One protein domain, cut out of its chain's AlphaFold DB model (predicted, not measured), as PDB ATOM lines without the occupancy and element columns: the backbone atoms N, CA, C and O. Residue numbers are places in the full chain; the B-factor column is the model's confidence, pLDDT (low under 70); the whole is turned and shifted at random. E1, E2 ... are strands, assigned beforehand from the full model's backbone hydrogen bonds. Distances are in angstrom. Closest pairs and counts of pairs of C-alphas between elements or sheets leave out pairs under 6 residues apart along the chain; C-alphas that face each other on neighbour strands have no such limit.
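AT A GLANCE: This is residues 459 to 508 and 518 to 618 of the 618 residues of an uncharacterized protein of Bacteroides intestinalis (UniProt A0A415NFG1). The chain is wound in stacked turns, a short solenoid with three walls and a roughly triangular cross-section. Three turns, E1 E2 E3, E4 E5 E6 and E7 E8 E9, put one strand into each wall; E10 E11 and E12 E13 then add strands to two walls. Each wall is a parallel sheet: E1 E4 E7 E10 E12, E2 E5 E8 E11 E13, and E3 E6 E9. The printed part has 151 residues with thirteen named strands, E1 to E13 in chain order, and no named helix; the class is all strand, though under half of the residues are in named elements. The whole is compact, with a radius of gyration of the C-alphas of 14.1 A and spans of 40 by 32 by 28 A.

HOW THE PARTS SIT: Begin with the sheet of E1, residues 460 to 464, E4, residues 482 to 486, E7, residues 527 to 533, E10, residues 568 to 572, and E12, residues 597 to 599, in that order, with E1 and E12 as edge strands. Look for N 464 and O 485, 2.8 A apart, between E1 and E4, which run parallel at 2 degrees. E4 and E7 stand at 23 degrees, with N 484 and O 528 at 2.9 A; E7 and E10 have N 531 and O 569 at 2.9 A, and E10 and E12 have N 570 and O 598 at 2.8 A. The second sheet runs E2, residues 468 to 473, E5, residues 489 to 494, E8, residues 542 to 548, E11, residues 580 to 585, and E13, residues 606 to 608. Within hydrogen-bond range there are N 470 and O 490 at 2.8 A, N 491 and O 544 at 2.8 A, N 545 and O 582 at 2.9 A, and N 583 and O 607 at 2.8 A. These two sheets form a sandwich, two sheets face to face, their facing parts 9.8 A centre to centre and their best planes 17 degrees apart. Between them, Gly 532 of E7 and Val 581 of E11 are the closest C-alphas of those strands, at 5.8 A. The third sheet is E3, residues 476 to 479, E6, residues 497 to 502, and E9, residues 552 to 557; N 499 and O 477 are 2.8 A apart, and N 498 and O 552 are 2.8 A apart. Its closest C-alphas to the first sheet include those of Leu 500 in E6 and Ala 528 in E7, 4.4 A apart.

IN THESE COORDINATES: Find C-alpha 460 at (18.066, 16.956, 24.070), where E1 begins; it ends at C-alpha 464, 10.1 A on. E8 is the longest in A at 20.2 A, from C-alpha 542 at (33.106, 3.443, 24.843) to C-alpha 548. E9 spans 17.4 A, E5 and E11 16.8 A each, E2 16.4 A, E6 15.9 A, E7 13.8 A and E10 13.7 A. E13 ends at C-alpha 608, (41.932, 14.175, 25.499). Look also at residues 607 to 608 of E13, which pair antiparallel with residues 611 to 612.

THE WHOLE: The two C-alphas farthest apart are those of Gln 505 and Gly 610, at 40.8 A. Residues 509 to 517 are not printed, and C-alphas 508 and 518 are 15.4 A apart across this cut, in the link E6 to E7. Of the links that are printed whole, E11 to E12 is long, with 11 residues. The mean pLDDT of the printed part is 94.2; look at residues 616 to 618, at the chain's end, for the values under 70.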
ATOM      1  N   GLU A 459      14.311  19.189  25.546       96.25
ATOM      2  CA  GLU A 459      15.320  18.465  26.339       96.25
ATOM      3  C   GLU A 459      16.662  18.289  25.605       96.25
ATOM      4  O   GLU A 459      17.619  19.013  25.887       96.25
ATOM      5  N   THR A 460      16.776  17.332  24.675       97.88
ATOM      6  CA  THR A 460      18.066  16.956  24.070       97.88
ATOM      7  C   THR A 460      18.002  16.907  22.548       97.88
ATOM      8  O   THR A 460      17.299  16.069  21.992       97.88
ATOM      9  N   ALA A 461      18.758  17.746  21.834       98.62
ATOM     10  CA  ALA A 461      18.642  17.790  20.369       98.62
ATOM     11  C   ALA A 461      19.123  16.485  19.708       98.62
ATOM     12  O   ALA A 461      18.409  15.907  18.885       98.62
ATOM     13  N   LEU A 462      20.301  15.994  20.102       98.88
ATOM     14  CA  LEU A 462      20.854  14.718  19.639       98.88
ATOM     15  C   LEU A 462      21.200  13.810  20.824       98.88
ATOM     16  O   LEU A 462      22.067  14.150  21.629       98.88
ATOM     17  N   LEU A 463      20.569  12.637  20.898       98.12
ATOM     18  CA  LEU A 463      20.780  11.660  21.971       98.12
ATOM     19  C   LEU A 463      21.272  10.303  21.446       98.12
ATOM     20  O   LEU A 463      20.538   9.536  20.823       98.12
ATOM     21  N   VAL A 464      22.504   9.945  21.789       97.38
ATOM     22  CA  VAL A 464      23.144   8.684  21.406       97.38
ATOM     23  C   VAL A 464      23.353   7.811  22.643       97.38
ATOM     24  O   VAL A 464      24.332   7.964  23.367       97.38
ATOM     25  N   ASN A 465      22.431   6.879  22.899       94.25
ATOM     26  CA  ASN A 465      22.492   5.943  24.027       94.25
ATOM     27  C   ASN A 465      23.196   4.622  23.698       94.25
ATOM     28  O   ASN A 465      23.669   3.935  24.606       94.25
ATOM     29  N   ILE A 466      23.246   4.251  22.421       92.50
ATOM     30  CA  ILE A 466      23.867   3.014  21.933       92.50
ATOM     31  C   ILE A 466      25.003   3.332  20.954       92.50
ATOM     32  O   ILE A 466      25.002   4.417  20.376       92.50
ATOM     33  N   PRO A 467      25.959   2.411  20.729       93.75
ATOM     34  CA  PRO A 467      27.022   2.627  19.758       93.75
ATOM     35  C   PRO A 467      26.479   2.826  18.340       93.75
ATOM     36  O   PRO A 467      25.945   1.901  17.729       93.75
ATOM     37  N   VAL A 468      26.660   4.036  17.816       95.94
ATOM     38  CA  VAL A 468      26.393   4.399  16.418       95.94
ATOM     39  C   VAL A 468      27.540   5.250  15.879       95.94
ATOM     40  O   VAL A 468      28.288   5.860  16.650       95.94
ATOM     41  N   THR A 469      27.676   5.305  14.557       98.56
ATOM     42  CA  THR A 469      28.546   6.282  13.897       98.56
ATOM     43  C   THR A 469      27.747   7.547  13.610       98.56
ATOM     44  O   THR A 469      26.765   7.492  12.877       98.56
ATOM     45  N   VAL A 470      28.163   8.686  14.158       98.88
ATOM     46  CA  VAL A 470      27.576   9.998  13.856       98.88
ATOM     47  C   VAL A 470      28.559  10.825  13.039       98.88
ATOM     48  O   VAL A 470      29.707  10.999  13.447       98.88
ATOM     49  N   THR A 471      28.093  11.394  11.934       98.88
ATOM     50  CA  THR A 471      28.816  12.420  11.176       98.88
ATOM     51  C   THR A 471      27.912  13.633  11.035       98.88
ATOM     52  O   THR A 471      26.837  13.527  10.453       98.88
ATOM     53  N   ALA A 472      28.334  14.776  11.566       98.94
ATOM     54  CA  ALA A 472      27.588  16.023  11.481       98.94
ATOM     55  C   ALA A 472      28.467  17.143  10.921       98.94
ATOM     56  O   ALA A 472      29.554  17.392  11.444       98.94
ATOM     57  N   THR A 473      27.982  17.835   9.891       98.88
ATOM     58  CA  THR A 473      28.710  18.923   9.224       98.88
ATOM     59  C   THR A 473      27.853  20.178   9.162       98.88
ATOM     60  O   THR A 473      26.757  20.155   8.605       98.88
ATOM     61  N   GLN A 474      28.359  21.294   9.692       98.69
ATOM     62  CA  GLN A 474      27.673  22.593   9.689       98.69
ATOM     63  C   GLN A 474      26.254  22.517  10.279       98.69
ATOM     64  O   GLN A 474      25.302  23.093   9.755       98.69
ATOM     65  N   CYS A 475      26.099  21.758  11.366       98.94
ATOM     66  CA  CYS A 475      24.830  21.609  12.071       98.94
ATOM     67  C   CYS A 475      24.771  22.481  13.323       98.94
ATOM     68  O   CYS A 475      25.795  22.765  13.939       98.94
ATOM     69  N   THR A 476      23.562  22.851  13.742       98.94
ATOM     70  CA  THR A 476      23.308  23.509  15.031       98.94
ATOM     71  C   THR A 476      22.462  22.605  15.915       98.94
ATOM     72  O   THR A 476      21.405  22.153  15.483       98.94
ATOM     73  N   PHE A 477      22.901  22.365  17.149       98.94
ATOM     74  CA  PHE A 477      22.196  21.558  18.143       98.94
ATOM     75  C   PHE A 477      21.869  22.407  19.370       98.94
ATOM     76  O   PHE A 477      22.779  22.939  20.000       98.94
ATOM     77  N   THR A 478      20.592  22.503  19.728       98.88
ATOM     78  CA  THR A 478      20.112  23.281  20.876       98.88
ATOM     79  C   THR A 478      19.181  22.433  21.729       98.88
ATOM     80  O   THR A 478      18.154  21.966  21.240       98.88
ATOM     81  N   GLY A 479      19.511  22.247  23.004       98.19
ATOM     82  CA  GLY A 479      18.647  21.539  23.951       98.19
ATOM     83  C   GLY A 479      18.600  22.223  25.311       98.19
ATOM     84  O   GLY A 479      19.565  22.882  25.702       98.19
ATOM     85  N   GLY A 480      17.488  22.070  26.031       96.88
ATOM     86  CA  GLY A 480      17.339  22.595  27.391       96.88
ATOM     87  C   GLY A 480      18.002  21.738  28.468       96.88
ATOM     88  O   GLY A 480      18.339  22.240  29.538       96.88
ATOM     89  N   TRP A 481      18.218  20.450  28.194       97.06
ATOM     90  CA  TRP A 481      18.943  19.527  29.067       97.06
ATOM     91  C   TRP A 481      20.338  19.265  28.518       97.06
ATOM     92  O   TRP A 481      21.316  19.459  29.227       97.06
ATOM     93  N   GLN A 482      20.459  18.884  27.247       98.38
ATOM     94  CA  GLN A 482      21.757  18.806  26.576       98.38
ATOM     95  C   GLN A 482      21.626  19.242  25.121       98.38
ATOM     96  O   GLN A 482      20.685  18.845  24.444       98.38
ATOM     97  N   GLY A 483      22.599  19.977  24.586       98.56
ATOM     98  CA  GLY A 483      22.665  20.170  23.131       98.56
ATOM     99  C   GLY A 483      22.851  18.819  22.435       98.56
ATOM    100  O   GLY A 483      22.043  18.399  21.605       98.56
ATOM    101  N   VAL A 484      23.884  18.086  22.852       98.88
ATOM    102  CA  VAL A 484      24.202  16.738  22.375       98.88
ATOM    103  C   VAL A 484      24.583  15.837  23.547       98.88
ATOM    104  O   VAL A 484      25.324  16.250  24.440       98.88
ATOM    105  N   PHE A 485      24.122  14.585  23.530       98.62
ATOM    106  CA  PHE A 485      24.485  13.577  24.523       98.62
ATOM    107  C   PHE A 485      25.013  12.286  23.873       98.62
ATOM    108  O   PHE A 485      24.304  11.638  23.105       98.62
ATOM    109  N   LEU A 486      26.254  11.900  24.200       98.44
ATOM    110  CA  LEU A 486      26.993  10.786  23.595       98.44
ATOM    111  C   LEU A 486      27.418   9.723  24.625       98.44
ATOM    112  O   LEU A 486      28.476   9.843  25.249       98.44
ATOM    113  N   ARG A 487      26.650   8.636  24.766       94.50
ATOM    114  CA  ARG A 487      27.005   7.502  25.644       94.50
ATOM    115  C   ARG A 487      27.868   6.431  24.983       94.50
ATOM    116  O   ARG A 487      28.559   5.702  25.690       94.50
ATOM    117  N   GLY A 488      27.840   6.297  23.660       92.81
ATOM    118  CA  GLY A 488      28.589   5.243  22.980       92.81
ATOM    119  C   GLY A 488      28.748   5.463  21.483       92.81
ATOM    120  O   GLY A 488      27.966   6.177  20.865       92.81
ATOM    121  N   GLY A 489      29.747   4.799  20.902       96.06
ATOM    122  CA  GLY A 489      30.030   4.865  19.468       96.06
ATOM    123  C   GLY A 489      31.062   5.929  19.109       96.06
ATOM    124  O   GLY A 489      31.893   6.306  19.939       96.06
ATOM    125  N   THR A 490      31.024   6.372  17.854       98.56
ATOM    126  CA  THR A 490      31.994   7.317  17.291       98.56
ATOM    127  C   THR A 490      31.258   8.486  16.662       98.56
ATOM    128  O   THR A 490      30.385   8.278  15.826       98.56
ATOM    129  N   SER A 491      31.628   9.713  17.011       98.88
ATOM    130  CA  SER A 491      31.009  10.923  16.470       98.88
ATOM    131  C   SER A 491      32.053  11.884  15.904       98.88
ATOM    132  O   SER A 491      33.054  12.173  16.551       98.88
ATOM    133  N   THR A 492      31.823  12.397  14.700       98.81
ATOM    134  CA  THR A 492      32.621  13.478  14.108       98.81
ATOM    135  C   THR A 492      31.725  14.680  13.884       98.81
ATOM    136  O   THR A 492      30.706  14.566  13.204       98.81
ATOM    137  N   PHE A 493      32.125  15.823  14.430       98.88
ATOM    138  CA  PHE A 493      31.446  17.095  14.244       98.88
ATOM    139  C   PHE A 493      32.381  18.066  13.541       98.88
ATOM    140  O   PHE A 493      33.491  18.314  14.008       98.88
ATOM    141  N   ASP A 494      31.933  18.608  12.419       98.62
ATOM    142  CA  ASP A 494      32.712  19.499  11.572       98.62
ATOM    143  C   ASP A 494      31.988  20.841  11.426       98.62
ATOM    144  O   ASP A 494      30.879  20.893  10.892       98.62
ATOM    145  N   GLY A 495      32.567  21.914  11.974       98.06
ATOM    146  CA  GLY A 495      31.993  23.262  11.898       98.06
ATOM    147  C   GLY A 495      30.591  23.380  12.512       98.06
ATOM    148  O   GLY A 495      29.757  24.128  12.009       98.06
ATOM    149  N   CYS A 496      30.291  22.596  13.551       98.81
ATOM    150  CA  CYS A 496      28.974  22.570  14.193       98.81
ATOM    151  C   CYS A 496      28.850  23.601  15.328       98.81
ATOM    152  O   CYS A 496      29.844  24.035  15.904       98.81
ATOM    153  N   THR A 497      27.615  23.946  15.686       98.88
ATOM    154  CA  THR A 497      27.273  24.779  16.847       98.88
ATOM    155  C   THR A 497      26.537  23.948  17.896       98.88
ATOM    156  O   THR A 497      25.600  23.221  17.562       98.88
ATOM    157  N   PHE A 498      26.929  24.077  19.161       98.88
ATOM    158  CA  PHE A 498      26.350  23.362  20.297       98.88
ATOM    159  C   PHE A 498      25.854  24.345  21.352       98.88
ATOM    160  O   PHE A 498      26.627  25.122  21.908       98.88
ATOM    161  N   ASN A 499      24.566  24.280  21.664       98.69
ATOM    162  CA  ASN A 499      23.919  25.190  22.593       98.69
ATOM    163  C   ASN A 499      23.246  24.400  23.713       98.69
ATOM    164  O   ASN A 499      22.401  23.535  23.460       98.69
ATOM    165  N   LEU A 500      23.579  24.746  24.954       98.56
ATOM    166  CA  LEU A 500      22.708  24.480  26.091       98.56
ATOM    167  C   LEU A 500      21.845  25.721  26.318       98.56
ATOM    168  O   LEU A 500      22.377  26.791  26.603       98.56
ATOM    169  N   ALA A 501      20.531  25.579  26.194       97.50
ATOM    170  CA  ALA A 501      19.567  26.660  26.369       97.50
ATOM    171  C   ALA A 501      18.538  26.262  27.430       97.50
ATOM    172  O   ALA A 501      17.405  25.899  27.116       97.50
ATOM    173  N   VAL A 502      18.956  26.284  28.697       96.00
ATOM    174  CA  VAL A 502      18.079  25.962  29.826       96.00
ATOM    175  C   VAL A 502      16.965  27.000  29.884       96.00
ATOM    176  O   VAL A 502      17.230  28.200  29.892       96.00
ATOM    177  N   ASN A 503      15.723  26.540  29.944       92.19
ATOM    178  CA  ASN A 503      14.557  27.406  30.009       92.19
ATOM    179  C   ASN A 503      13.731  27.039  31.242       92.19
ATOM    180  O   ASN A 503      13.256  25.909  31.368       92.19
ATOM    181  N   SER A 504      13.574  27.995  32.153       89.06
ATOM    182  CA  SER A 504      12.868  27.827  33.425       89.06
ATOM    183  C   SER A 504      11.360  27.615  33.273       89.06
ATOM    184  O   SER A 504      10.704  27.233  34.242       89.06
ATOM    185  N   GLN A 505      10.807  27.822  32.074       87.62
ATOM    186  CA  GLN A 505       9.407  27.538  31.745       87.62
ATOM    187  C   GLN A 505       9.152  26.061  31.407       87.62
ATOM    188  O   GLN A 505       7.993  25.653  31.332       87.62
ATOM    189  N   TYR A 506      10.200  25.263  31.180       84.62
ATOM    190  CA  TYR A 506      10.093  23.832  30.886       84.62
ATOM    191  C   TYR A 506      10.567  22.977  32.065       84.62
ATOM    192  O   TYR A 506      11.145  23.475  33.033       84.62
ATOM    193  N   ASP A 507      10.323  21.667  31.980       84.19
ATOM    194  CA  ASP A 507      10.782  20.721  32.993       84.19
ATOM    195  C   ASP A 507      12.306  20.790  33.145       84.19
ATOM    196  O   ASP A 507      13.069  20.664  32.183       84.19
ATOM    197  N   LYS A 508      12.757  20.986  34.384       86.94
ATOM    198  CA  LYS A 508      14.178  21.072  34.709       86.94
ATOM    199  C   LYS A 508      14.796  19.675  34.748       86.94
ATOM    200  O   LYS A 508      14.280  18.777  35.413       86.94
ATOM    201  N   TRP A 518      24.113   8.127  36.727       92.62
ATOM    202  CA  TRP A 518      23.151   8.587  35.719       92.62
ATOM    203  C   TRP A 518      22.047   7.548  35.521       92.62
ATOM    204  O   TRP A 518      22.290   6.344  35.669       92.62
ATOM    205  N   SER A 519      20.855   8.011  35.150       89.19
ATOM    206  CA  SER A 519      19.697   7.147  34.903       89.19
ATOM    207  C   SER A 519      19.534   6.854  33.401       89.19
ATOM    208  O   SER A 519      20.493   6.949  32.629       89.19
ATOM    209  N   GLU A 520      18.353   6.400  32.995       87.62
ATOM    210  CA  GLU A 520      17.996   6.075  31.614       87.62
ATOM    211  C   GLU A 520      17.768   7.306  30.724       87.62
ATOM    212  O   GLU A 520      17.633   8.430  31.203       87.62
ATOM    213  N   GLY A 521      17.751   7.091  29.406       88.31
ATOM    214  CA  GLY A 521      17.536   8.165  28.436       88.31
ATOM    215  C   GLY A 521      18.580   9.276  28.570       88.31
ATOM    216  O   GLY A 521      19.785   9.019  28.579       88.31
ATOM    217  N   ASN A 522      18.113  10.512  28.699       93.25
ATOM    218  CA  ASN A 522      18.915  11.727  28.850       93.25
ATOM    219  C   ASN A 522      19.068  12.209  30.304       93.25
ATOM    220  O   ASN A 522      19.533  13.324  30.533       93.25
ATOM    221  N   GLN A 523      18.717  11.375  31.288       93.94
ATOM    222  CA  GLN A 523      18.875  11.678  32.714       93.94
ATOM    223  C   GLN A 523      20.359  11.595  33.123       93.94
ATOM    224  O   GLN A 523      20.810  10.649  33.781       93.94
ATOM    225  N   ALA A 524      21.115  12.596  32.688       95.31
ATOM    226  CA  ALA A 524      22.526  12.857  32.934       95.31
ATOM    227  C   ALA A 524      22.721  14.377  33.091       95.31
ATOM    228  O   ALA A 524      21.807  15.124  32.749       95.31
ATOM    229  N   PRO A 525      23.865  14.862  33.595       96.12
ATOM    230  CA  PRO A 525      24.080  16.293  33.788       96.12
ATOM    231  C   PRO A 525      23.908  17.117  32.513       96.12
ATOM    232  O   PRO A 525      24.111  16.619  31.405       96.12
ATOM    233  N   SER A 526      23.502  18.373  32.682       97.38
ATOM    234  CA  SER A 526      23.289  19.292  31.567       97.38
ATOM    235  C   SER A 526      24.592  19.932  31.088       97.38
ATOM    236  O   SER A 526      25.394  20.391  31.901       97.38
ATOM    237  N   ALA A 527      24.778  19.994  29.768       98.25
ATOM    238  CA  ALA A 527      25.897  20.659  29.093       98.25
ATOM    239  C   ALA A 527      25.562  20.878  27.608       98.25
ATOM    240  O   ALA A 527      24.666  20.218  27.071       98.25
ATOM    241  N   ALA A 528      26.306  21.735  26.905       98.62
ATOM    242  CA  ALA A 528      26.152  21.826  25.448       98.62
ATOM    243  C   ALA A 528      26.544  20.491  24.780       98.62
ATOM    244  O   ALA A 528      25.838  20.018  23.888       98.62
ATOM    245  N   ILE A 529      27.590  19.825  25.289       98.81
ATOM    246  CA  ILE A 529      27.885  18.410  25.024       98.81
ATOM    247  C   ILE A 529      28.051  17.657  26.345       98.81
ATOM    248  O   ILE A 529      28.907  17.989  27.158       98.81
ATOM    249  N   THR A 530      27.284  16.587  26.529       98.62
ATOM    250  CA  THR A 530      27.512  15.588  27.584       98.62
ATOM    251  C   THR A 530      28.064  14.321  26.939       98.62
ATOM    252  O   THR A 530      27.528  13.861  25.929       98.62
ATOM    253  N   ALA A 531      29.123  13.728  27.490       98.25
ATOM    254  CA  ALA A 531      29.711  12.509  26.940       98.25
ATOM    255  C   ALA A 531      30.144  11.508  28.019       98.25
ATOM    256  O   ALA A 531      30.633  11.870  29.088       98.25
ATOM    257  N   GLY A 532      30.000  10.224  27.696       95.88
ATOM    258  CA  GLY A 532      30.364   9.101  28.555       95.88
ATOM    259  C   GLY A 532      29.159   8.501  29.272       95.88
ATOM    260  O   GLY A 532      28.048   8.521  28.745       95.88
ATOM    261  N   ASN A 533      29.370   7.893  30.439       93.56
ATOM    262  CA  ASN A 533      28.296   7.260  31.205       93.56
ATOM    263  C   ASN A 533      28.686   7.055  32.674       93.56
ATOM    264  O   ASN A 533      29.814   6.693  32.976       93.56
ATOM    265  N   ARG A 534      27.731   7.193  33.599       91.44
ATOM    266  CA  ARG A 534      27.916   6.848  35.027       91.44
ATOM    267  C   ARG A 534      26.901   5.844  35.550       91.44
ATOM    268  O   ARG A 534      26.702   5.711  36.755       91.44
ATOM    269  N   SER A 535      26.221   5.129  34.658       87.00
ATOM    270  CA  SER A 535      25.332   4.052  35.085       87.00
ATOM    271  C   SER A 535      26.135   2.855  35.603       87.00
ATOM    272  O   SER A 535      27.080   2.375  34.970       87.00
ATOM    273  N   LYS A 536      25.708   2.325  36.754       83.06
ATOM    274  CA  LYS A 536      26.295   1.128  37.380       83.06
ATOM    275  C   LYS A 536      25.869  -0.171  36.692       83.06
ATOM    276  O   LYS A 536      26.559  -1.185  36.815       83.06
ATOM    277  N   SER A 537      24.755  -0.165  35.964       84.88
ATOM    278  CA  SER A 537      24.116  -1.377  35.427       84.88
ATOM    279  C   SER A 537      23.876  -1.357  33.917       84.88
ATOM    280  O   SER A 537      23.649  -2.424  33.355       84.88
ATOM    281  N   ALA A 538      23.965  -0.205  33.248       88.00
ATOM    282  CA  ALA A 538      23.648  -0.070  31.825       88.00
ATOM    283  C   ALA A 538      24.676   0.783  31.062       88.00
ATOM    284  O   ALA A 538      25.532   1.434  31.662       88.00
ATOM    285  N   TYR A 539      24.562   0.778  29.730       89.06
ATOM    286  CA  TYR A 539      25.371   1.576  28.798       89.06
ATOM    287  C   TYR A 539      26.889   1.387  28.987       89.06
ATOM    288  O   TYR A 539      27.648   2.343  29.143       89.06
ATOM    289  N   ASP A 540      27.338   0.130  29.044       91.62
ATOM    290  CA  ASP A 540      28.762  -0.222  29.133       91.62
ATOM    291  C   ASP A 540      29.421  -0.133  27.750       91.62
ATOM    292  O   ASP A 540      29.736  -1.145  27.125       91.62
ATOM    293  N   TYR A 541      29.555   1.098  27.249       92.06
ATOM    294  CA  TYR A 541      30.094   1.396  25.927       92.06
ATOM    295  C   TYR A 541      31.171   2.472  25.999       92.06
ATOM    296  O   TYR A 541      31.122   3.378  26.835       92.06
ATOM    297  N   LYS A 542      32.118   2.395  25.064       94.38
ATOM    298  CA  LYS A 542      33.106   3.443  24.843       94.38
ATOM    299  C   LYS A 542      32.498   4.487  23.918       94.38
ATOM    300  O   LYS A 542      31.853   4.133  22.929       94.38
ATOM    301  N   THR A 543      32.750   5.754  24.213       97.38
ATOM    302  CA  THR A 543      32.410   6.866  23.324       97.38
ATOM    303  C   THR A 543      33.684   7.527  22.809       97.38
ATOM    304  O   THR A 543      34.668   7.691  23.535       97.38
ATOM    305  N   THR A 544      33.698   7.854  21.524       98.56
ATOM    306  CA  THR A 544      34.749   8.636  20.879       98.56
ATOM    307  C   THR A 544      34.086   9.788  20.156       98.56
ATOM    308  O   THR A 544      33.180   9.554  19.363       98.56
ATOM    309  N   PHE A 545      34.539  11.015  20.380       98.75
ATOM    310  CA  PHE A 545      34.055  12.142  19.597       98.75
ATOM    311  C   PHE A 545      35.162  13.130  19.245       98.75
ATOM    312  O   PHE A 545      36.122  13.320  19.996       98.75
ATOM    313  N   GLU A 546      35.033  13.724  18.063       98.62
ATOM    314  CA  GLU A 546      36.000  14.648  17.483       98.62
ATOM    315  C   GLU A 546      35.311  15.934  17.016       98.62
ATOM    316  O   GLU A 546      34.299  15.875  16.315       98.62
ATOM    317  N   LEU A 547      35.883  17.084  17.386       98.69
ATOM    318  CA  LEU A 547      35.467  18.416  16.944       98.69
ATOM    319  C   LEU A 547      36.474  18.970  15.927       98.69
ATOM    320  O   LEU A 547      37.662  19.112  16.234       98.69
ATOM    321  N   LYS A 548      35.999  19.304  14.725       97.06
ATOM    322  CA  LYS A 548      36.790  19.834  13.604       97.06
ATOM    323  C   LYS A 548      36.343  21.239  13.214       97.06
ATOM    324  O   LYS A 548      35.214  21.642  13.494       97.06
ATOM    325  N   ASN A 549      37.254  21.954  12.547       91.56
ATOM    326  CA  ASN A 549      37.032  23.251  11.901       91.56
ATOM    327  C   ASN A 549      36.297  24.270  12.791       91.56
ATOM    328  O   ASN A 549      35.369  24.939  12.349       91.56
ATOM    329  N   SER A 550      36.745  24.383  14.049       86.19
ATOM    330  CA  SER A 550      36.272  25.361  15.042       86.19
ATOM    331  C   SER A 550      34.757  25.360  15.247       86.19
ATOM    332  O   SER A 550      34.054  26.290  14.861       86.19
ATOM    333  N   CYS A 551      34.265  24.320  15.918       97.44
ATOM    334  CA  CYS A 551      32.893  24.281  16.414       97.44
ATOM    335  C   CYS A 551      32.604  25.435  17.394       97.44
ATOM    336  O   CYS A 551      33.509  25.912  18.077       97.44
ATOM    337  N   VAL A 552      31.347  25.864  17.498       97.94
ATOM    338  CA  VAL A 552      30.916  26.999  18.335       97.94
ATOM    339  C   VAL A 552      30.071  26.510  19.509       97.94
ATOM    340  O   VAL A 552      29.325  25.543  19.368       97.94
ATOM    341  N   PHE A 553      30.172  27.177  20.661       98.69
ATOM    342  CA  PHE A 553      29.457  26.806  21.882       98.69
ATOM    343  C   PHE A 553      28.681  27.983  22.476       98.69
ATOM    344  O   PHE A 553      29.147  29.121  22.441       98.69
ATOM    345  N   SER A 554      27.529  27.694  23.084       98.44
ATOM    346  CA  SER A 554      26.845  28.615  23.996       98.44
ATOM    347  C   SER A 554      26.201  27.873  25.170       98.44
ATOM    348  O   SER A 554      25.770  26.723  25.046       98.44
ATOM    349  N   VAL A 555      26.154  28.537  26.326       98.44
ATOM    350  CA  VAL A 555      25.498  28.051  27.544       98.44
ATOM    351  C   VAL A 555      24.650  29.184  28.095       98.44
ATOM    352  O   VAL A 555      25.175  30.226  28.487       98.44
ATOM    353  N   LYS A 556      23.337  28.974  28.108       97.94
ATOM    354  CA  LYS A 556      22.358  29.975  28.508       97.94
ATOM    355  C   LYS A 556      21.322  29.414  29.468       97.94
ATOM    356  O   LYS A 556      20.941  28.247  29.373       97.94
ATOM    357  N   VAL A 557      20.850  30.285  30.350       96.56
ATOM    358  CA  VAL A 557      19.660  30.105  31.185       96.56
ATOM    359  C   VAL A 557      18.731  31.275  30.885       96.56
ATOM    360  O   VAL A 557      19.145  32.425  31.022       96.56
ATOM    361  N   ASP A 558      17.507  30.990  30.441       95.38
ATOM    362  CA  ASP A 558      16.503  32.001  30.076       95.38
ATOM    363  C   ASP A 558      17.082  33.076  29.136       95.38
ATOM    364  O   ASP A 558      17.052  34.276  29.408       95.38
ATOM    365  N   ASP A 559      17.699  32.601  28.046       94.38
ATOM    366  CA  ASP A 559      18.369  33.388  26.999       94.38
ATOM    367  C   ASP A 559      19.561  34.257  27.450       94.38
ATOM    368  O   ASP A 559      20.167  34.953  26.628       94.38
ATOM    369  N   THR A 560      19.968  34.152  28.716       96.88
ATOM    370  CA  THR A 560      21.110  34.867  29.298       96.88
ATOM    371  C   THR A 560      22.304  33.930  29.449       96.88
ATOM    372  O   THR A 560      22.139  32.791  29.883       96.88
ATOM    373  N   ASP A 561      23.510  34.395  29.113       97.38
ATOM    374  CA  ASP A 561      24.739  33.614  29.304       97.38
ATOM    375  C   ASP A 561      24.893  33.196  30.777       97.38
ATOM    376  O   ASP A 561      24.709  34.006  31.688       97.38
ATOM    377  N   SER A 562      25.216  31.923  31.016       95.12
ATOM    378  CA  SER A 562      25.270  31.341  32.362       95.12
ATOM    379  C   SER A 562      26.588  30.619  32.616       95.12
ATOM    380  O   SER A 562      27.099  29.918  31.749       95.12
ATOM    381  N   GLN A 563      27.080  30.746  33.852       94.69
ATOM    382  CA  GLN A 563      28.239  30.024  34.386       94.69
ATOM    383  C   GLN A 563      27.832  28.868  35.316       94.69
ATOM    384  O   GLN A 563      28.667  28.352  36.052       94.69
ATOM    385  N   ASP A 564      26.563  28.457  35.301       93.81
ATOM    386  CA  ASP A 564      26.059  27.384  36.169       93.81
ATOM    387  C   ASP A 564      26.311  25.987  35.582       93.81
ATOM    388  O   ASP A 564      26.300  24.989  36.302       93.81
ATOM    389  N   TYR A 565      26.555  25.914  34.270       96.12
ATOM    390  CA  TYR A 565      26.722  24.668  33.525       96.12
ATOM    391  C   TYR A 565      28.021  24.683  32.707       96.12
ATOM    392  O   TYR A 565      28.485  25.750  32.293       96.12
ATOM    393  N   PRO A 566      28.642  23.519  32.464       97.19
ATOM    394  CA  PRO A 566      29.786  23.409  31.565       97.19
ATOM    395  C   PRO A 566      29.364  23.475  30.094       97.19
ATOM    396  O   PRO A 566      28.255  23.084  29.720       97.19
ATOM    397  N   ALA A 567      30.288  23.899  29.232       98.12
ATOM    398  CA  ALA A 567      30.135  23.717  27.793       98.12
ATOM    399  C   ALA A 567      30.250  22.231  27.424       98.12
ATOM    400  O   ALA A 567      29.431  21.713  26.663       98.12
ATOM    401  N   ILE A 568      31.228  21.528  28.002       98.50
ATOM    402  CA  ILE A 568      31.424  20.090  27.794       98.50
ATOM    403  C   ILE A 568      31.531  19.392  29.149       98.50
ATOM    404  O   ILE A 568      32.401  19.728  29.949       98.50
ATOM    405  N   TYR A 569      30.682  18.391  29.381       98.12
ATOM    406  CA  TYR A 569      30.716  17.539  30.567       98.12
ATOM    407  C   TYR A 569      31.085  16.099  30.199       98.12
ATOM    408  O   TYR A 569      30.427  15.478  29.361       98.12
ATOM    409  N   ILE A 570      32.126  15.557  30.835       97.50
ATOM    410  CA  ILE A 570      32.631  14.203  30.587       97.50
ATOM    411  C   ILE A 570      32.743  13.425  31.896       97.50
ATOM    412  O   ILE A 570      33.403  13.853  32.846       97.50
ATOM    413  N   ASP A 571      32.170  12.223  31.918       95.44
ATOM    414  CA  ASP A 571      32.349  11.290  33.030       95.44
ATOM    415  C   ASP A 571      32.283   9.824  32.564       95.44
ATOM    416  O   ASP A 571      31.701   9.502  31.526       95.44
ATOM    417  N   ALA A 572      32.888   8.915  33.324       93.50
ATOM    418  CA  ALA A 572      32.851   7.476  33.068       93.50
ATOM    419  C   ALA A 572      32.794   6.668  34.379       93.50
ATOM    420  O   ALA A 572      33.294   7.085  35.424       93.50
ATOM    421  N   GLU A 573      32.181   5.481  34.375       91.81
ATOM    422  CA  GLU A 573      32.235   4.596  35.539       91.81
ATOM    423  C   GLU A 573      33.595   3.893  35.621       91.81
ATOM    424  O   GLU A 573      33.898   3.002  34.823       91.81
ATOM    425  N   LYS A 574      34.402   4.257  36.628       86.75
ATOM    426  CA  LYS A 574      35.776   3.761  36.824       86.75
ATOM    427  C   LYS A 574      35.909   2.238  36.715       86.75
ATOM    428  O   LYS A 574      36.868   1.729  36.139       86.75
ATOM    429  N   ASN A 575      34.925   1.502  37.238       87.19
ATOM    430  CA  ASN A 575      34.966   0.043  37.335       87.19
ATOM    431  C   ASN A 575      34.353  -0.668  36.119       87.19
ATOM    432  O   ASN A 575      34.296  -1.898  36.098       87.19
ATOM    433  N   LYS A 576      33.862   0.069  35.117       89.62
ATOM    434  CA  LYS A 576      33.249  -0.518  33.925       89.62
ATOM    435  C   LYS A 576      34.298  -0.707  32.831       89.62
ATOM    436  O   LYS A 576      34.931   0.267  32.417       89.62
ATOM    437  N   PRO A 577      34.545  -1.948  32.375       84.50
ATOM    438  CA  PRO A 577      35.660  -2.237  31.483       84.50
ATOM    439  C   PRO A 577      35.487  -1.583  30.113       84.50
ATOM    440  O   PRO A 577      36.468  -1.063  29.585       84.50
ATOM    441  N   ASN A 578      34.259  -1.545  29.587       89.50
ATOM    442  CA  ASN A 578      33.990  -1.050  28.242       89.50
ATOM    443  C   ASN A 578      33.612   0.433  28.211       89.50
ATOM    444  O   ASN A 578      33.495   0.986  27.124       89.50
ATOM    445  N   GLN A 579      33.471   1.094  29.364       91.69
ATOM    446  CA  GLN A 579      33.293   2.545  29.433       91.69
ATOM    447  C   GLN A 579      34.614   3.305  29.311       91.69
ATOM    448  O   GLN A 579      35.678   2.835  29.719       91.69
ATOM    449  N   GLY A 580      34.508   4.516  28.769       94.44
ATOM    450  CA  GLY A 580      35.591   5.476  28.610       94.44
ATOM    451  C   GLY A 580      35.262   6.489  27.520       94.44
ATOM    452  O   GLY A 580      34.378   6.251  26.691       94.44
ATOM    453  N   VAL A 581      35.985   7.607  27.516       97.94
ATOM    454  CA  VAL A 581      35.786   8.696  26.551       97.94
ATOM    455  C   VAL A 581      37.095   9.007  25.841       97.94
ATOM    456  O   VAL A 581      38.120   9.211  26.483       97.94
ATOM    457  N   VAL A 582      37.064   9.061  24.512       98.25
ATOM    458  CA  VAL A 582      38.152   9.627  23.705       98.25
ATOM    459  C   VAL A 582      37.641  10.908  23.070       98.25
ATOM    460  O   VAL A 582      36.791  10.865  22.184       98.25
ATOM    461  N   PHE A 583      38.163  12.036  23.525       98.44
ATOM    462  CA  PHE A 583      37.798  13.358  23.048       98.44
ATOM    463  C   PHE A 583      38.954  13.960  22.245       98.44
ATOM    464  O   PHE A 583      40.096  13.999  22.707       98.44
ATOM    465  N   LYS A 584      38.664  14.415  21.026       98.06
ATOM    466  CA  LYS A 584      39.606  15.135  20.166       98.06
ATOM    467  C   LYS A 584      39.019  16.475  19.740       98.06
ATOM    468  O   LYS A 584      37.830  16.556  19.441       98.06
ATOM    469  N   TYR A 585      39.848  17.504  19.654       97.06
ATOM    470  CA  TYR A 585      39.441  18.810  19.144       97.06
ATOM    471  C   TYR A 585      40.604  19.524  18.456       97.06
ATOM    472  O   TYR A 585      41.749  19.430  18.895       97.06
ATOM    473  N   SER A 586      40.307  20.260  17.381       93.81
ATOM    474  CA  SER A 586      41.298  21.074  16.659       93.81
ATOM    475  C   SER A 586      41.563  22.441  17.300       93.81
ATOM    476  O   SER A 586      42.611  23.037  17.063       93.81
ATOM    477  N   SER A 587      40.602  22.966  18.060       92.31
ATOM    478  CA  SER A 587      40.656  24.287  18.696       92.31
ATOM    479  C   SER A 587      39.810  24.305  19.971       92.31
ATOM    480  O   SER A 587      38.774  23.645  20.038       92.31
ATOM    481  N   ASP A 588      40.273  25.034  20.990       91.25
ATOM    482  CA  ASP A 588      39.548  25.223  22.251       91.25
ATOM    483  C   ASP A 588      38.615  26.436  22.147       91.25
ATOM    484  O   ASP A 588      38.990  27.574  22.423       91.25
ATOM    485  N   THR A 589      37.398  26.188  21.673       94.19
ATOM    486  CA  THR A 589      36.329  27.192  21.557       94.19
ATOM    487  C   THR A 589      35.306  27.104  22.690       94.19
ATOM    488  O   THR A 589      34.374  27.904  22.744       94.19
ATOM    489  N   PHE A 590      35.465  26.132  23.589       95.62
ATOM    490  CA  PHE A 590      34.543  25.846  24.687       95.62
ATOM    491  C   PHE A 590      35.084  26.317  26.041       95.62
ATOM    492  O   PHE A 590      34.289  26.523  26.951       95.62
ATOM    493  N   GLY A 591      36.400  26.512  26.197       93.81
ATOM    494  CA  GLY A 591      37.048  26.774  27.486       93.81
ATOM    495  C   GLY A 591      36.540  28.001  28.252       93.81
ATOM    496  O   GLY A 591      36.552  27.990  29.480       93.81
ATOM    497  N   SER A 592      36.050  29.034  27.558       94.06
ATOM    498  CA  SER A 592      35.474  30.242  28.175       94.06
ATOM    499  C   SER A 592      33.942  30.271  28.203       94.06
ATOM    500  O   SER A 592      33.369  31.282  28.603       94.06
ATOM    501  N   VAL A 593      33.273  29.222  27.720       97.38
ATOM    502  CA  VAL A 593      31.809  29.149  27.636       97.38
ATOM    503  C   VAL A 593      31.281  28.348  28.821       97.38
ATOM    504  O   VAL A 593      31.704  27.212  29.047       97.38
ATOM    505  N   GLY A 594      30.346  28.917  29.582       96.50
ATOM    506  CA  GLY A 594      29.924  28.299  30.834       96.50
ATOM    507  C   GLY A 594      31.114  28.121  31.782       96.50
ATOM    508  O   GLY A 594      32.049  28.924  31.819       96.50
ATOM    509  N   THR A 595      31.145  27.002  32.502       96.06
ATOM    510  CA  THR A 595      32.329  26.604  33.289       96.06
ATOM    511  C   THR A 595      33.449  25.962  32.457       96.06
ATOM    512  O   THR A 595      34.453  25.527  33.019       96.06
ATOM    513  N   GLY A 596      33.312  25.916  31.127       96.88
ATOM    514  CA  GLY A 596      34.288  25.329  30.214       96.88
ATOM    515  C   GLY A 596      34.169  23.807  30.096       96.88
ATOM    516  O   GLY A 596      33.069  23.261  29.948       96.88
ATOM    517  N   LEU A 597      35.317  23.126  30.113       96.19
ATOM    518  CA  LEU A 597      35.433  21.666  30.070       96.19
ATOM    519  C   LEU A 597      35.481  21.086  31.489       96.19
ATOM    520  O   LEU A 597      36.444  21.308  32.222       96.19
ATOM    521  N   ASP A 598      34.480  20.285  31.842       95.50
ATOM    522  CA  ASP A 598      34.395  19.575  33.119       95.50
ATOM    523  C   ASP A 598      34.559  18.063  32.901       95.50
ATOM    524  O   ASP A 598      33.696  17.404  32.319       95.50
ATOM    525  N   ILE A 599      35.682  17.510  33.371       95.69
ATOM    526  CA  ILE A 599      35.964  16.070  33.346       95.69
ATOM    527  C   ILE A 599      36.051  15.562  34.784       95.69
ATOM    528  O   ILE A 599      36.950  15.938  35.537       95.69
ATOM    529  N   ARG A 600      35.141  14.662  35.164       93.38
ATOM    530  CA  ARG A 600      35.074  14.133  36.540       93.38
ATOM    531  C   ARG A 600      35.870  12.853  36.747       93.38
ATOM    532  O   ARG A 600      36.400  12.625  37.835       93.38
ATOM    533  N   GLU A 601      35.991  12.034  35.711       92.50
ATOM    534  CA  GLU A 601      36.701  10.765  35.795       92.50
ATOM    535  C   GLU A 601      38.214  10.949  35.588       92.50
ATOM    536  O   GLU A 601      38.661  11.383  34.530       92.50
ATOM    537  N   THR A 602      39.015  10.597  36.600       92.00
ATOM    538  CA  THR A 602      40.460  10.908  36.686       92.00
ATOM    539  C   THR A 602      41.375   9.678  36.737       92.00
ATOM    540  O   THR A 602      42.593   9.817  36.838       92.00
ATOM    541  N   THR A 603      40.834   8.461  36.643       88.12
ATOM    542  CA  THR A 603      41.594   7.197  36.715       88.12
ATOM    543  C   THR A 603      42.198   6.757  35.375       88.12
ATOM    544  O   THR A 603      42.727   5.652  35.277       88.12
ATOM    545  N   GLY A 604      42.151   7.607  34.340       85.75
ATOM    546  CA  GLY A 604      42.694   7.316  33.004       85.75
ATOM    547  C   GLY A 604      41.686   6.735  32.004       85.75
ATOM    548  O   GLY A 604      42.061   6.349  30.902       85.75
ATOM    549  N   LYS A 605      40.389   6.696  32.341       92.31
ATOM    550  CA  LYS A 605      39.307   6.279  31.421       92.31
ATOM    551  C   LYS A 605      38.967   7.318  30.347       92.31
ATOM    552  O   LYS A 605      38.239   7.004  29.402       92.31
ATOM    553  N   VAL A 606      39.468   8.540  30.500       96.44
ATOM    554  CA  VAL A 606      39.269   9.647  29.566       96.44
ATOM    555  C   VAL A 606      40.601   9.985  28.901       96.44
ATOM    556  O   VAL A 606      41.619  10.139  29.573       96.44
ATOM    557  N   THR A 607      40.595  10.103  27.576       96.50
ATOM    558  CA  THR A 607      41.732  10.558  26.771       96.50
ATOM    559  C   THR A 607      41.334  11.828  26.035       96.50
ATOM    560  O   THR A 607      40.326  11.831  25.333       96.50
ATOM    561  N   VAL A 608      42.138  12.881  26.156       96.69
ATOM    562  CA  VAL A 608      41.932  14.175  25.499       96.69
ATOM    563  C   VAL A 608      43.111  14.441  24.567       96.69
ATOM    564  O   VAL A 608      44.256  14.416  25.009       96.69
ATOM    565  N   ASN A 609      42.854  14.624  23.268       95.88
ATOM    566  CA  ASN A 609      43.882  14.862  22.240       95.88
ATOM    567  C   ASN A 609      45.070  13.873  22.279       95.88
ATOM    568  O   ASN A 609      46.208  14.219  21.980       95.88
ATOM    569  N   GLY A 610      44.793  12.610  22.621       94.38
ATOM    570  CA  GLY A 610      45.799  11.542  22.698       94.38
ATOM    571  C   GLY A 610      46.475  11.378  24.063       94.38
ATOM    572  O   GLY A 610      47.196  10.401  24.245       94.38
ATOM    573  N   THR A 611      46.194  12.253  25.031       94.06
ATOM    574  CA  THR A 611      46.756  12.197  26.389       94.06
ATOM    575  C   THR A 611      45.717  11.704  27.394       94.06
ATOM    576  O   THR A 611      44.570  12.149  27.387       94.06
ATOM    577  N   GLU A 612      46.093  10.775  28.276       94.25
ATOM    578  CA  GLU A 612      45.229  10.353  29.387       94.25
ATOM    579  C   GLU A 612      44.968  11.509  30.357       94.25
ATOM    580  O   GLU A 612      45.901  12.148  30.844       94.25
ATOM    581  N   TYR A 613      43.703  11.723  30.709       93.31
ATOM    582  CA  TYR A 613      43.328  12.713  31.707       93.31
ATOM    583  C   TYR A 613      43.479  12.155  33.130       93.31
ATOM    584  O   TYR A 613      42.907  11.118  33.474       93.31
ATOM    585  N   LYS A 614      44.244  12.872  33.967       89.50
ATOM    586  CA  LYS A 614      44.520  12.533  35.381       89.50
ATOM    587  C   LYS A 614      44.255  13.707  36.339       89.50
ATOM    588  O   LYS A 614      44.885  13.802  37.389       89.50
ATOM    589  N   GLY A 615      43.339  14.613  35.977       82.38
ATOM    590  CA  GLY A 615      42.923  15.751  36.816       82.38
ATOM    591  C   GLY A 615      43.476  17.125  36.412       82.38
ATOM    592  O   GLY A 615      43.150  18.113  37.063       82.38
ATOM    593  N   LYS A 616      44.286  17.211  35.347       68.69
ATOM    594  CA  LYS A 616      44.694  18.461  34.679       68.69
ATOM    595  C   LYS A 616      44.796  18.228  33.169       68.69
ATOM    596  O   LYS A 616      45.246  17.160  32.758       68.69
ATOM    597  N   VAL A 617      44.333  19.196  32.380       57.91
ATOM    598  CA  VAL A 617      44.603  19.299  30.937       57.91
ATOM    599  C   VAL A 617      45.624  20.429  30.809       57.91
ATOM    600  O   VAL A 617      45.352  21.510  31.332       57.91
ATOM    601  N   ASP A 618      46.798  20.151  30.240       47.06
ATOM    602  CA  ASP A 618      47.825  21.170  29.961       47.06
ATOM    603  C   ASP A 618      47.523  21.921  28.658       47.06
ATOM    604  O   ASP A 618      47.087  21.251  27.687       47.06
TER     605      ASP A 618